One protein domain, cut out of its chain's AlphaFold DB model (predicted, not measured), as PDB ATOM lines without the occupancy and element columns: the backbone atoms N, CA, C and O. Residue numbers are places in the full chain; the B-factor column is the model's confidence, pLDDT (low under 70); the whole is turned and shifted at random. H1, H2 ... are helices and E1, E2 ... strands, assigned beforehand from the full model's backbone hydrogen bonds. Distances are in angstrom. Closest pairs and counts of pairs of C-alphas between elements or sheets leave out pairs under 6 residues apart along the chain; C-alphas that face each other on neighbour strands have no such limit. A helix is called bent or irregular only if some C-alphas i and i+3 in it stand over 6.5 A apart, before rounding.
ATOM      1  N   VAL A  11      35.696  62.564  35.722       85.38
ATOM      2  CA  VAL A  11      36.982  62.890  36.346       85.38
ATOM      3  C   VAL A  11      36.748  63.404  37.765       85.38
ATOM      4  O   VAL A  11      35.809  64.167  38.009       85.38
ATOM      5  N   ILE A  12      37.606  62.982  38.695       85.56
ATOM      6  CA  ILE A  12      37.619  63.446  40.084       85.56
ATOM      7  C   ILE A  12      38.938  64.183  40.311       85.56
ATOM      8  O   ILE A  12      40.012  63.604  40.169       85.56
ATOM      9  N   VAL A  13      38.851  65.467  40.643       86.50
ATOM     10  CA  VAL A  13      39.998  66.319  40.963       86.50
ATOM     11  C   VAL A  13      40.219  66.299  42.471       86.50
ATOM     12  O   VAL A  13      39.317  66.620  43.240       86.50
ATOM     13  N   VAL A  14      41.419  65.930  42.905       85.69
ATOM     14  CA  VAL A  14      41.769  65.886  44.326       85.69
ATOM     15  C   VAL A  14      42.443  67.196  44.727       85.69
ATOM     16  O   VAL A  14      43.418  67.610  44.103       85.69
ATOM     17  N   LEU A  15      41.911  67.852  45.755       82.75
ATOM     18  CA  LEU A  15      42.371  69.140  46.262       82.75
ATOM     19  C   LEU A  15      43.136  68.916  47.568       82.75
ATOM     20  O   LEU A  15      42.557  68.507  48.570       82.75
ATOM     21  N   SER A  16      44.443  69.169  47.553       73.62
ATOM     22  CA  SER A  16      45.312  69.056  48.732       73.62
ATOM     23  C   SER A  16      45.262  70.284  49.648       73.62
ATOM     24  O   SER A  16      45.534  70.163  50.838       73.62
ATOM     25  N   ASP A  17      44.903  71.453  49.108       70.56
ATOM     26  CA  ASP A  17      44.664  72.681  49.871       70.56
ATOM     27  C   ASP A  17      43.231  73.168  49.642       70.56
ATOM     28  O   ASP A  17      42.798  73.372  48.501       70.56
ATOM     29  N   ALA A  18      42.495  73.361  50.737       67.44
ATOM     30  CA  ALA A  18      41.072  73.653  50.692       67.44
ATOM     31  C   ALA A  18      40.740  75.033  50.109       67.44
ATOM     32  O   ALA A  18      39.621  75.222  49.676       67.44
ATOM     33  N   ARG A  19      41.637  76.027  50.069       70.38
ATOM     34  CA  ARG A  19      41.287  77.360  49.523       70.38
ATOM     35  C   ARG A  19      42.002  77.671  48.225       70.38
ATOM     36  O   ARG A  19      41.366  78.135  47.275       70.38
ATOM     37  N   GLU A  20      43.303  77.423  48.167       72.50
ATOM     38  CA  GLU A  20      44.071  77.669  46.946       72.50
ATOM     39  C   GLU A  20      43.790  76.591  45.898       72.50
ATOM     40  O   GLU A  20      43.562  76.913  44.726       72.50
ATOM     41  N   GLY A  21      43.674  75.331  46.331       72.81
ATOM     42  CA  GLY A  21      43.318  74.210  45.465       72.81
ATOM     43  C   GLY A  21      41.929  74.368  44.850       72.81
ATOM     44  O   GLY A  21      41.777  74.179  43.644       72.81
ATOM     45  N   GLN A  22      40.933  74.813  45.627       77.44
ATOM     46  CA  GLN A  22      39.587  75.110  45.113       77.44
ATOM     47  C   GLN A  22      39.607  76.161  43.997       77.44
ATOM     48  O   GLN A  22      39.008  75.956  42.940       77.44
ATOM     49  N   ARG A  23      40.297  77.291  44.211       75.38
ATOM     50  CA  ARG A  23      40.364  78.381  43.222       75.38
ATOM     51  C   ARG A  23      41.061  77.940  41.942       75.38
ATOM     52  O   ARG A  23      40.558  78.219  40.855       75.38
ATOM     53  N   ALA A  24      42.190  77.247  42.076       77.25
ATOM     54  CA  ALA A  24      42.923  76.719  40.936       77.25
ATOM     55  C   ALA A  24      42.060  75.719  40.152       77.25
ATOM     56  O   ALA A  24      41.871  75.878  38.947       77.25
ATOM     57  N   ALA A  25      41.449  74.747  40.836       80.44
ATOM     58  CA  ALA A  25      40.611  73.732  40.207       80.44
ATOM     59  C   ALA A  25      39.383  74.335  39.507       80.44
ATOM     60  O   ALA A  25      39.090  73.977  38.365       80.44
ATOM     61  N   ALA A  26      38.704  75.307  40.127       80.00
ATOM     62  CA  ALA A  26      37.579  76.005  39.504       80.00
ATOM     63  C   ALA A  26      37.981  76.731  38.203       80.00
ATOM     64  O   ALA A  26      37.178  76.800  37.267       80.00
ATOM     65  N   GLY A  27      39.223  77.225  38.119       82.69
ATOM     66  CA  GLY A  27      39.799  77.804  36.902       82.69
ATOM     67  C   GLY A  27      39.962  76.792  35.761       82.69
ATOM     68  O   GLY A  27      39.730  77.133  34.602       82.69
ATOM     69  N   TYR A  28      40.264  75.532  36.079       83.75
ATOM     70  CA  TYR A  28      40.413  74.455  35.094       83.75
ATOM     71  C   TYR A  28      39.092  73.796  34.677       83.75
ATOM     72  O   TYR A  28      39.073  73.046  33.703       83.75
ATOM     73  N   LEU A  29      37.971  74.093  35.347       83.62
ATOM     74  CA  LEU A  29      36.671  73.478  35.045       83.62
ATOM     75  C   LEU A  29      36.275  73.618  33.568       83.62
ATOM     76  O   LEU A  29      35.772  72.666  32.976       83.62
ATOM     77  N   ALA A  30      36.505  74.790  32.968       80.81
ATOM     78  CA  ALA A  30      36.155  75.028  31.569       80.81
ATOM     79  C   ALA A  30      36.929  74.106  30.617       80.81
ATOM     80  O   ALA A  30      36.359  73.622  29.643       80.81
ATOM     81  N   ASP A  31      38.194  73.820  30.920       84.56
ATOM     82  CA  ASP A  31      39.008  72.917  30.113       84.56
ATOM     83  C   ASP A  31      38.621  71.454  30.360       84.56
ATOM     84  O   ASP A  31      38.340  70.721  29.415       84.56
ATOM     85  N   LEU A  32      38.446  71.058  31.625       83.56
ATOM     86  CA  LEU A  32      38.022  69.705  32.001       83.56
ATOM     87  C   LEU A  32      36.659  69.332  31.398       83.56
ATOM     88  O   LEU A  32      36.496  68.234  30.870       83.56
ATOM     89  N   SER A  33      35.696  70.257  31.389       84.38
ATOM     90  CA  SER A  33      34.360  70.020  30.821       84.38
ATOM     91  C   SER A  33      34.344  69.797  29.302       84.38
ATOM     92  O   SER A  33      33.349  69.315  28.766       84.38
ATOM     93  N   ARG A  34      35.433  70.121  28.586       82.31
ATOM     94  CA  ARG A  34      35.558  69.829  27.146       82.31
ATOM     95  C   ARG A  34      35.867  68.361  26.875       82.31
ATOM     96  O   ARG A  34      35.595  67.882  25.775       82.31
ATOM     97  N   PHE A  35      36.465  67.677  27.847       81.38
ATOM     98  CA  PHE A  35      36.936  66.299  27.708       81.38
ATOM     99  C   PHE A  35      36.118  65.310  28.538       81.38
ATOM    100  O   PHE A  35      35.974  64.158  28.134       81.38
ATOM    101  N   PHE A  36      35.562  65.756  29.664       83.00
ATOM    102  CA  PHE A  36      34.809  64.923  30.593       83.00
ATOM    103  C   PHE A  36      33.371  65.411  30.719       83.00
ATOM    104  O   PHE A  36      33.106  66.606  30.843       83.00
ATOM    105  N   ARG A  37      32.430  64.464  30.741       82.88
ATOM    106  CA  ARG A  37      31.002  64.761  30.893       82.88
ATOM    107  C   ARG A  37      30.661  65.153  32.328       82.88
ATOM    108  O   ARG A  37      29.755  65.954  32.547       82.88
ATOM    109  N   ARG A  38      31.369  64.574  33.301       83.69
ATOM    110  CA  ARG A  38      31.211  64.845  34.733       83.69
ATOM    111  C   ARG A  38      32.557  65.216  35.340       83.69
ATOM    112  O   ARG A  38      33.520  64.465  35.223       83.69
ATOM    113  N   VAL A  39      32.611  66.371  35.996       87.00
ATOM    114  CA  VAL A  39      33.811  66.880  36.666       87.00
ATOM    115  C   VAL A  39      33.475  67.088  38.136       87.00
ATOM    116  O   VAL A  39      32.680  67.963  38.483       87.00
ATOM    117  N   HIS A  40      34.065  66.262  38.991       88.69
ATOM    118  CA  HIS A  40      33.905  66.313  40.440       88.69
ATOM    119  C   HIS A  40      35.218  66.735  41.090       88.69
ATOM    120  O   HIS A  40      36.286  66.615  40.492       88.69
ATOM    121  N   ALA A  41      35.136  67.215  42.321       87.81
ATOM    122  CA  ALA A  41      36.283  67.494  43.152       87.81
ATOM    123  C   ALA A  41      36.070  66.993  44.576       87.81
ATOM    124  O   ALA A  41      34.946  66.965  45.085       87.81
ATOM    125  N   VAL A  42      37.171  66.594  45.196       87.12
ATOM    126  CA  VAL A  42      37.232  66.125  46.575       87.12
ATOM    127  C   VAL A  42      38.370  66.818  47.295       87.12
ATOM    128  O   VAL A  42      39.450  66.994  46.736       87.12
ATOM    129  N   GLU A  43      38.122  67.202  48.535       84.38
ATOM    130  CA  GLU A  43      39.130  67.784  49.409       84.38
ATOM    131  C   GLU A  43      39.772  66.696  50.252       84.38
ATOM    132  O   GLU A  43      39.085  65.863  50.845       84.38
ATOM    133  N   LEU A  44      41.098  66.716  50.310       82.00
ATOM    134  CA  LEU A  44      41.816  65.904  51.274       82.00
ATOM    135  C   LEU A  44      41.775  66.573  52.650       82.00
ATOM    136  O   LEU A  44      41.789  67.804  52.743       82.00
ATOM    137  N   PRO A  45      41.787  65.780  53.733       75.56
ATOM    138  CA  PRO A  45      41.995  66.313  55.069       75.56
ATOM    139  C   PRO A  45      43.301  67.116  55.144       75.56
ATOM    140  O   PRO A  45      44.301  66.764  54.513       75.56
ATOM    141  N   ALA A  46      43.308  68.188  55.939       73.31
ATOM    142  CA  ALA A  46      44.463  69.076  56.052       73.31
ATOM    143  C   ALA A  46      45.740  68.310  56.442       73.31
ATOM    144  O   ALA A  46      45.738  67.506  57.375       73.31
ATOM    145  N   GLY A  47      46.833  68.570  55.720       70.31
ATOM    146  CA  GLY A  47      48.120  67.905  55.939       70.31
ATOM    147  C   GLY A  47      48.202  66.473  55.404       70.31
ATOM    148  O   GLY A  47      49.256  65.852  55.532       70.31
ATOM    149  N   GLN A  48      47.140  65.952  54.781       73.81
ATOM    150  CA  GLN A  48      47.162  64.642  54.141       73.81
ATOM    151  C   GLN A  48      47.404  64.734  52.636       73.81
ATOM    152  O   GLN A  48      46.981  65.659  51.943       73.81
ATOM    153  N   THR A  49      48.083  63.714  52.122       76.38
ATOM    154  CA  THR A  49      48.209  63.435  50.690       76.38
ATOM    155  C   THR A  49      47.512  62.112  50.392       76.38
ATOM    156  O   THR A  49      47.325  61.300  51.296       76.38
ATOM    157  N   LEU A  50      47.164  61.849  49.129       74.62
ATOM    158  CA  LEU A  50      46.616  60.543  48.733       74.62
ATOM    159  C   LEU A  50      47.524  59.379  49.145       74.62
ATOM    160  O   LEU A  50      47.036  58.348  49.589       74.62
ATOM    161  N   ALA A  51      48.843  59.561  49.032       74.44
ATOM    162  CA  ALA A  51      49.807  58.556  49.463       74.44
ATOM    163  C   ALA A  51      49.727  58.322  50.979       74.44
ATOM    164  O   ALA A  51      49.724  57.178  51.416       74.44
ATOM    165  N   ALA A  52      49.603  59.392  51.770       72.19
ATOM    166  CA  ALA A  52      49.469  59.295  53.222       72.19
ATOM    167  C   ALA A  52      48.150  58.636  53.661       72.19
ATOM    168  O   ALA A  52      48.148  57.917  54.654       72.19
ATOM    169  N   LEU A  53      47.065  58.825  52.902       70.94
ATOM    170  CA  LEU A  53      45.766  58.196  53.168       70.94
ATOM    171  C   LEU A  53      45.779  56.678  52.969       70.94
ATOM    172  O   LEU A  53      44.967  55.995  53.571       70.94
ATOM    173  N   HIS A  54      46.686  56.144  52.150       69.88
ATOM    174  CA  HIS A  54      46.745  54.713  51.828       69.88
ATOM    175  C   HIS A  54      47.725  53.919  52.717       69.88
ATOM    176  O   HIS A  54      47.818  52.703  52.608       69.88
ATOM    177  N   LEU A  55      48.490  54.611  53.568       74.25
ATOM    178  CA  LEU A  55      49.482  54.032  54.481       74.25
ATOM    179  C   LEU A  55      48.923  53.356  55.755       74.25
ATOM    180  O   LEU A  55      49.545  52.386  56.192       74.25
ATOM    181  N   PRO A  56      47.848  53.842  56.410       75.69
ATOM    182  CA  PRO A  56      47.314  53.185  57.602       75.69
ATOM    183  C   PRO A  56      46.573  51.885  57.254       75.69
ATOM    184  O   PRO A  56      46.126  51.707  56.124       75.69
ATOM    185  N   GLU A  57      46.398  50.995  58.239       73.69
ATOM    186  CA  GLU A  57      45.671  49.721  58.068       73.69
ATOM    187  C   GLU A  57      44.226  49.924  57.558       73.69
ATOM    188  O   GLU A  57      43.697  49.069  56.855       73.69
ATOM    189  N   ASP A  58      43.635  51.097  57.822       76.19
ATOM    190  CA  ASP A  58      42.307  51.522  57.350       76.19
ATOM    191  C   ASP A  58      42.347  52.427  56.097       76.19
ATOM    192  O   ASP A  58      41.398  53.169  55.818       76.19
ATOM    193  N   GLY A  59      43.452  52.439  55.347       74.94
ATOM    194  CA  GLY A  59      43.680  53.418  54.281       74.94
ATOM    195  C   GLY A  59      42.683  53.349  53.120       74.94
ATOM    196  O   GLY A  59      42.281  54.378  52.570       74.94
ATOM    197  N   ASP A  60      42.204  52.149  52.790       79.69
ATOM    198  CA  ASP A  60      41.152  51.954  51.786       79.69
ATOM    199  C   ASP A  60      39.806  52.528  52.240       79.69
ATOM    200  O   ASP A  60      39.099  53.165  51.456       79.69
ATOM    201  N   GLN A  61      39.475  52.359  53.523       82.06
ATOM    202  CA  GLN A  61      38.251  52.891  54.118       82.06
ATOM    203  C   GLN A  61      38.293  54.424  54.142       82.06
ATOM    204  O   GLN A  61      37.338  55.074  53.720       82.06
ATOM    205  N   GLN A  62      39.425  55.015  54.543       77.94
ATOM    206  CA  GLN A  62      39.606  56.470  54.527       77.94
ATOM    207  C   GLN A  62      39.543  57.049  53.114       77.94
ATOM    208  O   GLN A  62      38.933  58.098  52.905       77.94
ATOM    209  N   LEU A  63      40.138  56.373  52.129       80.06
ATOM    210  CA  LEU A  63      40.030  56.785  50.734       80.06
ATOM    211  C   LEU A  63      38.578  56.720  50.248       80.06
ATOM    212  O   LEU A  63      38.126  57.627  49.550       80.06
ATOM    213  N   GLN A  64      37.837  55.681  50.633       82.94
ATOM    214  CA  GLN A  64      36.426  55.553  50.293       82.94
ATOM    215  C   GLN A  64      35.587  56.680  50.910       82.94
ATOM    216  O   GLN A  64      34.798  57.293  50.194       82.94
ATOM    217  N   ASP A  65      35.788  57.004  52.189       83.88
ATOM    218  CA  ASP A  65      35.121  58.128  52.859       83.88
ATOM    219  C   ASP A  65      35.421  59.468  52.176       83.88
ATOM    220  O   ASP A  65      34.519  60.269  51.920       83.88
ATOM    221  N   VAL A  66      36.681  59.691  51.796       82.38
ATOM    222  CA  VAL A  66      37.091  60.874  51.031       82.38
ATOM    223  C   VAL A  66      36.360  60.910  49.687       82.38
ATOM    224  O   VAL A  66      35.737  61.914  49.348       82.38
ATOM    225  N   LEU A  67      36.334  59.807  48.938       83.38
ATOM    226  CA  LEU A  67      35.625  59.740  47.657       83.38
ATOM    227  C   LEU A  67      34.111  59.946  47.801       83.38
ATOM    228  O   LEU A  67      33.513  60.561  46.918       83.38
ATOM    229  N   LEU A  68      33.488  59.511  48.900       85.12
ATOM    230  CA  LEU A  68      32.072  59.773  49.190       85.12
ATOM    231  C   LEU A  68      31.779  61.263  49.420       85.12
ATOM    232  O   LEU A  68      30.667  61.715  49.152       85.12
ATOM    233  N   ALA A  69      32.774  62.045  49.844       83.25
ATOM    234  CA  ALA A  69      32.667  63.492  50.002       83.25
ATOM    235  C   ALA A  69      32.853  64.282  48.687       83.25
ATOM    236  O   ALA A  69      32.885  65.517  48.719       83.25
ATOM    237  N   THR A  70      32.968  63.615  47.528       86.25
ATOM    238  CA  THR A  70      33.073  64.293  46.225       86.25
ATOM    239  C   THR A  70      31.872  65.194  45.939       86.25
ATOM    240  O   THR A  70      30.713  64.821  46.108       86.25
ATOM    241  N   ARG A  71      32.148  66.385  45.402       85.12
ATOM    242  CA  ARG A  71      31.136  67.355  44.958       85.12
ATOM    243  C   ARG A  71      31.398  67.792  43.520       85.12
ATOM    244  O   ARG A  71      32.545  67.729  43.081       85.12
ATOM    245  N   PRO A  72      30.384  68.219  42.754       86.88
ATOM    246  CA  PRO A  72      30.600  68.823  41.443       86.88
ATOM    247  C   PRO A  72      31.625  69.960  41.517       86.88
ATOM    248  O   PRO A  72      31.518  70.845  42.361       86.88
ATOM    249  N   LEU A  73      32.608  69.982  40.609       83.50
ATOM    250  CA  LEU A  73      33.633  71.035  40.619       83.50
ATOM    251  C   LEU A  73      33.024  72.436  40.375       83.50
ATOM    252  O   LEU A  73      33.585  73.451  40.783       83.50
ATOM    253  N   ALA A  74      31.848  72.490  39.746       81.56
ATOM    254  CA  ALA A  74      31.073  73.712  39.555       81.56
ATOM    255  C   ALA A  74      30.645  74.382  40.872       81.56
ATOM    256  O   ALA A  74      30.561  75.610  40.904       81.56
ATOM    257  N   ASP A  75      30.453  73.614  41.949       82.25
ATOM    258  CA  ASP A  75      30.007  74.131  43.251       82.25
ATOM    259  C   ASP A  75      31.104  74.939  43.959       82.25
ATOM    260  O   ASP A  75      30.820  75.759  44.828       82.25
ATOM    261  N   TYR A  76      32.364  74.763  43.550       75.31
ATOM    262  CA  TYR A  76      33.511  75.510  44.075       75.31
ATOM    263  C   TYR A  76      33.731  76.856  43.368       75.31
ATOM    264  O   TYR A  76      34.688  77.578  43.666       75.31
ATOM    265  N   ARG A  77      32.860  77.234  42.421       67.31
ATOM    266  CA  ARG A  77      32.887  78.573  41.825       67.31
ATOM    267  C   ARG A  77      32.428  79.600  42.858       67.31
ATOM    268  O   ARG A  77      31.252  79.690  43.192       67.31
ATOM    269  N   TYR A  78      33.370  80.417  43.322       61.12
ATOM    270  CA  TYR A  78      33.064  81.579  44.153       61.12
ATOM    271  C   TYR A  78      32.113  82.555  43.418       61.12
ATOM    272  O   TYR A  78      32.237  82.740  42.201       61.12
ATOM    273  N   PRO A  79      31.215  83.250  44.146       53.75
ATOM    274  CA  PRO A  79      30.210  84.162  43.583       53.75
ATOM    275  C   PRO A  79      30.785  85.389  42.850       53.75
ATOM    276  O   PRO A  79      30.046  86.126  42.201       53.75
ATOM    277  N   SER A  80      32.103  85.609  42.878       48.59
ATOM    278  CA  SER A  80      32.740  86.743  42.198       48.59
ATOM    279  C   SER A  80      32.618  86.701  40.670       48.59
ATOM    280  O   SER A  80      32.653  87.756  40.049       48.59
ATOM    281  N   GLN A  81      32.408  85.529  40.054       48.31
ATOM    282  CA  GLN A  81      32.112  85.434  38.612       48.31
ATOM    283  C   GLN A  81      30.612  85.475  38.283       48.31
ATOM    284  O   GLN A  81      30.237  85.768  37.144       48.31
ATOM    285  N   GLN A  82      29.738  85.233  39.264       49.19
ATOM    286  CA  GLN A  82      28.310  85.506  39.093       49.19
ATOM    287  C   GLN A  82      28.052  87.009  39.077       49.19
ATOM    288  O   GLN A  82      27.230  87.443  38.285       49.19
ATOM    289  N   ALA A  83      28.799  87.805  39.849       49.84
ATOM    290  CA  ALA A  83      28.662  89.259  39.838       49.84
ATOM    291  C   ALA A  83      28.924  89.860  38.448       49.84
ATOM    292  O   ALA A  83      28.117  90.649  37.980       49.84
ATOM    293  N   THR A  84      29.978  89.446  37.736       50.31
ATOM    294  CA  THR A  84      30.283  89.979  36.393       50.31
ATOM    295  C   THR A  84      29.279  89.523  35.338       50.31
ATOM    296  O   THR A  84      28.949  90.286  34.434       50.31
ATOM    297  N   THR A  85      28.770  88.292  35.454       51.06
ATOM    298  CA  THR A  85      27.780  87.749  34.509       51.06
ATOM    299  C   THR A  85      26.388  88.326  34.768       51.06
ATOM    300  O   THR A  85      25.686  88.655  33.818       51.06
ATOM    301  N   ALA A  86      26.015  88.514  36.038       53.31
ATOM    302  CA  ALA A  86      24.799  89.204  36.446       53.31
ATOM    303  C   ALA A  86      24.840  90.670  36.004       53.31
ATOM    304  O   ALA A  86      23.918  91.089  35.324       53.31
ATOM    305  N   HIS A  87      25.943  91.396  36.235       51.62
ATOM    306  CA  HIS A  87      26.090  92.777  35.754       51.62
ATOM    307  C   HIS A  87      26.041  92.880  34.224       51.62
ATOM    308  O   HIS A  87      25.477  93.832  33.692       51.62
ATOM    309  N   ALA A  88      26.627  91.917  33.504       53.09
ATOM    310  CA  ALA A  88      26.575  91.881  32.045       53.09
ATOM    311  C   ALA A  88      25.161  91.575  31.516       53.09
ATOM    312  O   ALA A  88      24.755  92.157  30.516       53.09
ATOM    313  N   LEU A  89      24.401  90.706  32.189       53.34
ATOM    314  CA  LEU A  89      22.991  90.445  31.877       53.34
ATOM    315  C   LEU A  89      22.077  91.614  32.270       53.34
ATOM    316  O   LEU A  89      21.132  91.889  31.540       53.34
ATOM    317  N   GLU A  90      22.377  92.334  33.351       55.03
ATOM    318  CA  GLU A  90      21.666  93.551  33.772       55.03
ATOM    319  C   GLU A  90      21.867  94.681  32.751       55.03
ATOM    320  O   GLU A  90      20.902  95.295  32.316       55.03
ATOM    321  N   LEU A  91      23.097  94.864  32.252       53.69
ATOM    322  CA  LEU A  91      23.414  95.815  31.176       53.69
ATOM    323  C   LEU A  91      22.769  95.464  29.822       53.69
ATOM    324  O   LEU A  91      22.620  96.342  28.976       53.69
ATOM    325  N   LEU A  92      22.422  94.193  29.598       55.06
ATOM    326  CA  LEU A  92      21.699  93.722  28.407       55.06
ATOM    327  C   LEU A  92      20.173  93.736  28.593       55.06
ATOM    328  O   LEU A  92      19.449  93.624  27.607       55.06
ATOM    329  N   SER A  93      19.696  93.850  29.835       52.62
ATOM    330  CA  SER A  93      18.273  93.820  30.203       52.62
ATOM    331  C   SER A  93      17.711  95.204  30.524       52.62
ATOM    332  O   SER A  93      16.580  95.285  30.993       52.62
TER     333      SER A  93
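This is residues 11 to 93 of the 104 residues of an uncharacterized protein of Kribbella sp. VKM Ac-2541 (UniProt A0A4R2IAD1). Two short parallel strands, E1 and E2, lie side by side with the kinked helix H1 packed on them, and the small helix H4 sits next to E2 and H1; the short H2 and the longer H3 make one end of the body, and H5 sticks out from the other end as a free arm. That arm, residues 79 to 93, makes much of the length: the whole spans 59 by 25 by 17 A, the body without it 38 by 23 by 16 A. The printed part has 83 residues, with five named helices and two named strands in the order E1 H1 E2 H2 H3 H4 H5. The class is mostly helix, and the whole is loose, with a radius of gyration of the C-alphas of 16.0 A.

E1, residues 11 to 15, and E2, residues 38 to 43, are parallel neighbours at 22 degrees; N 13 and O 40 are 2.8 A apart and N 42 and O 13 are 2.9 A apart, both within hydrogen-bond range. With H1, residues 20 to 35, they form a strand-helix-strand unit, two parallel neighbour strands with a helix between them along the chain, and its crossover is right-handed. H1 has a kink of 49 degrees near residue 28 and is irregular, with C-alphas 27 and 30 7.0 A apart. The closest C-alphas of E1 and H1 are those of Leu 15 and Gly 21, 5.2 A. H2, residues 50 to 53, touches H3, residues 59 to 68; their closest C-alphas are those of Leu 53 and Gly 59, 5.3 A. The closest C-alphas of E2 and H3 are those of Val 42 and Leu 67, 6.7 A. Residues 71 to 72 pair antiparallel with residues 40 to 41 of E2. H4, residues 73 to 76, touches H1 at its residues 22 to 29 alone, closest at the C-alphas of Ala 26 and Tyr 76, 6.1 A. H5, residues 80 to 92, touches no helix. Every O i to N i+4 pair is within hydrogen-bond range in H3, 8 of 12 in H1 and 8 of 9 in H5; H2 and H4 are too short for such a pair.

E1 begins at C-alpha 11 (36.982, 62.890, 36.346). H1 is 23.5 A long, E2 16.9 A, H3 14.2 A and H5 19.0 A. H5 ends at C-alpha 92 (21.699, 93.722, 28.407).

The C-alphas of Glu 57 and Ser 93, the two farthest apart, are 58.9 A apart. The printed part has no cut and no long link. The mean pLDDT of the printed part is 74.4; residues 18, 54 and 77 to 93 are under 70.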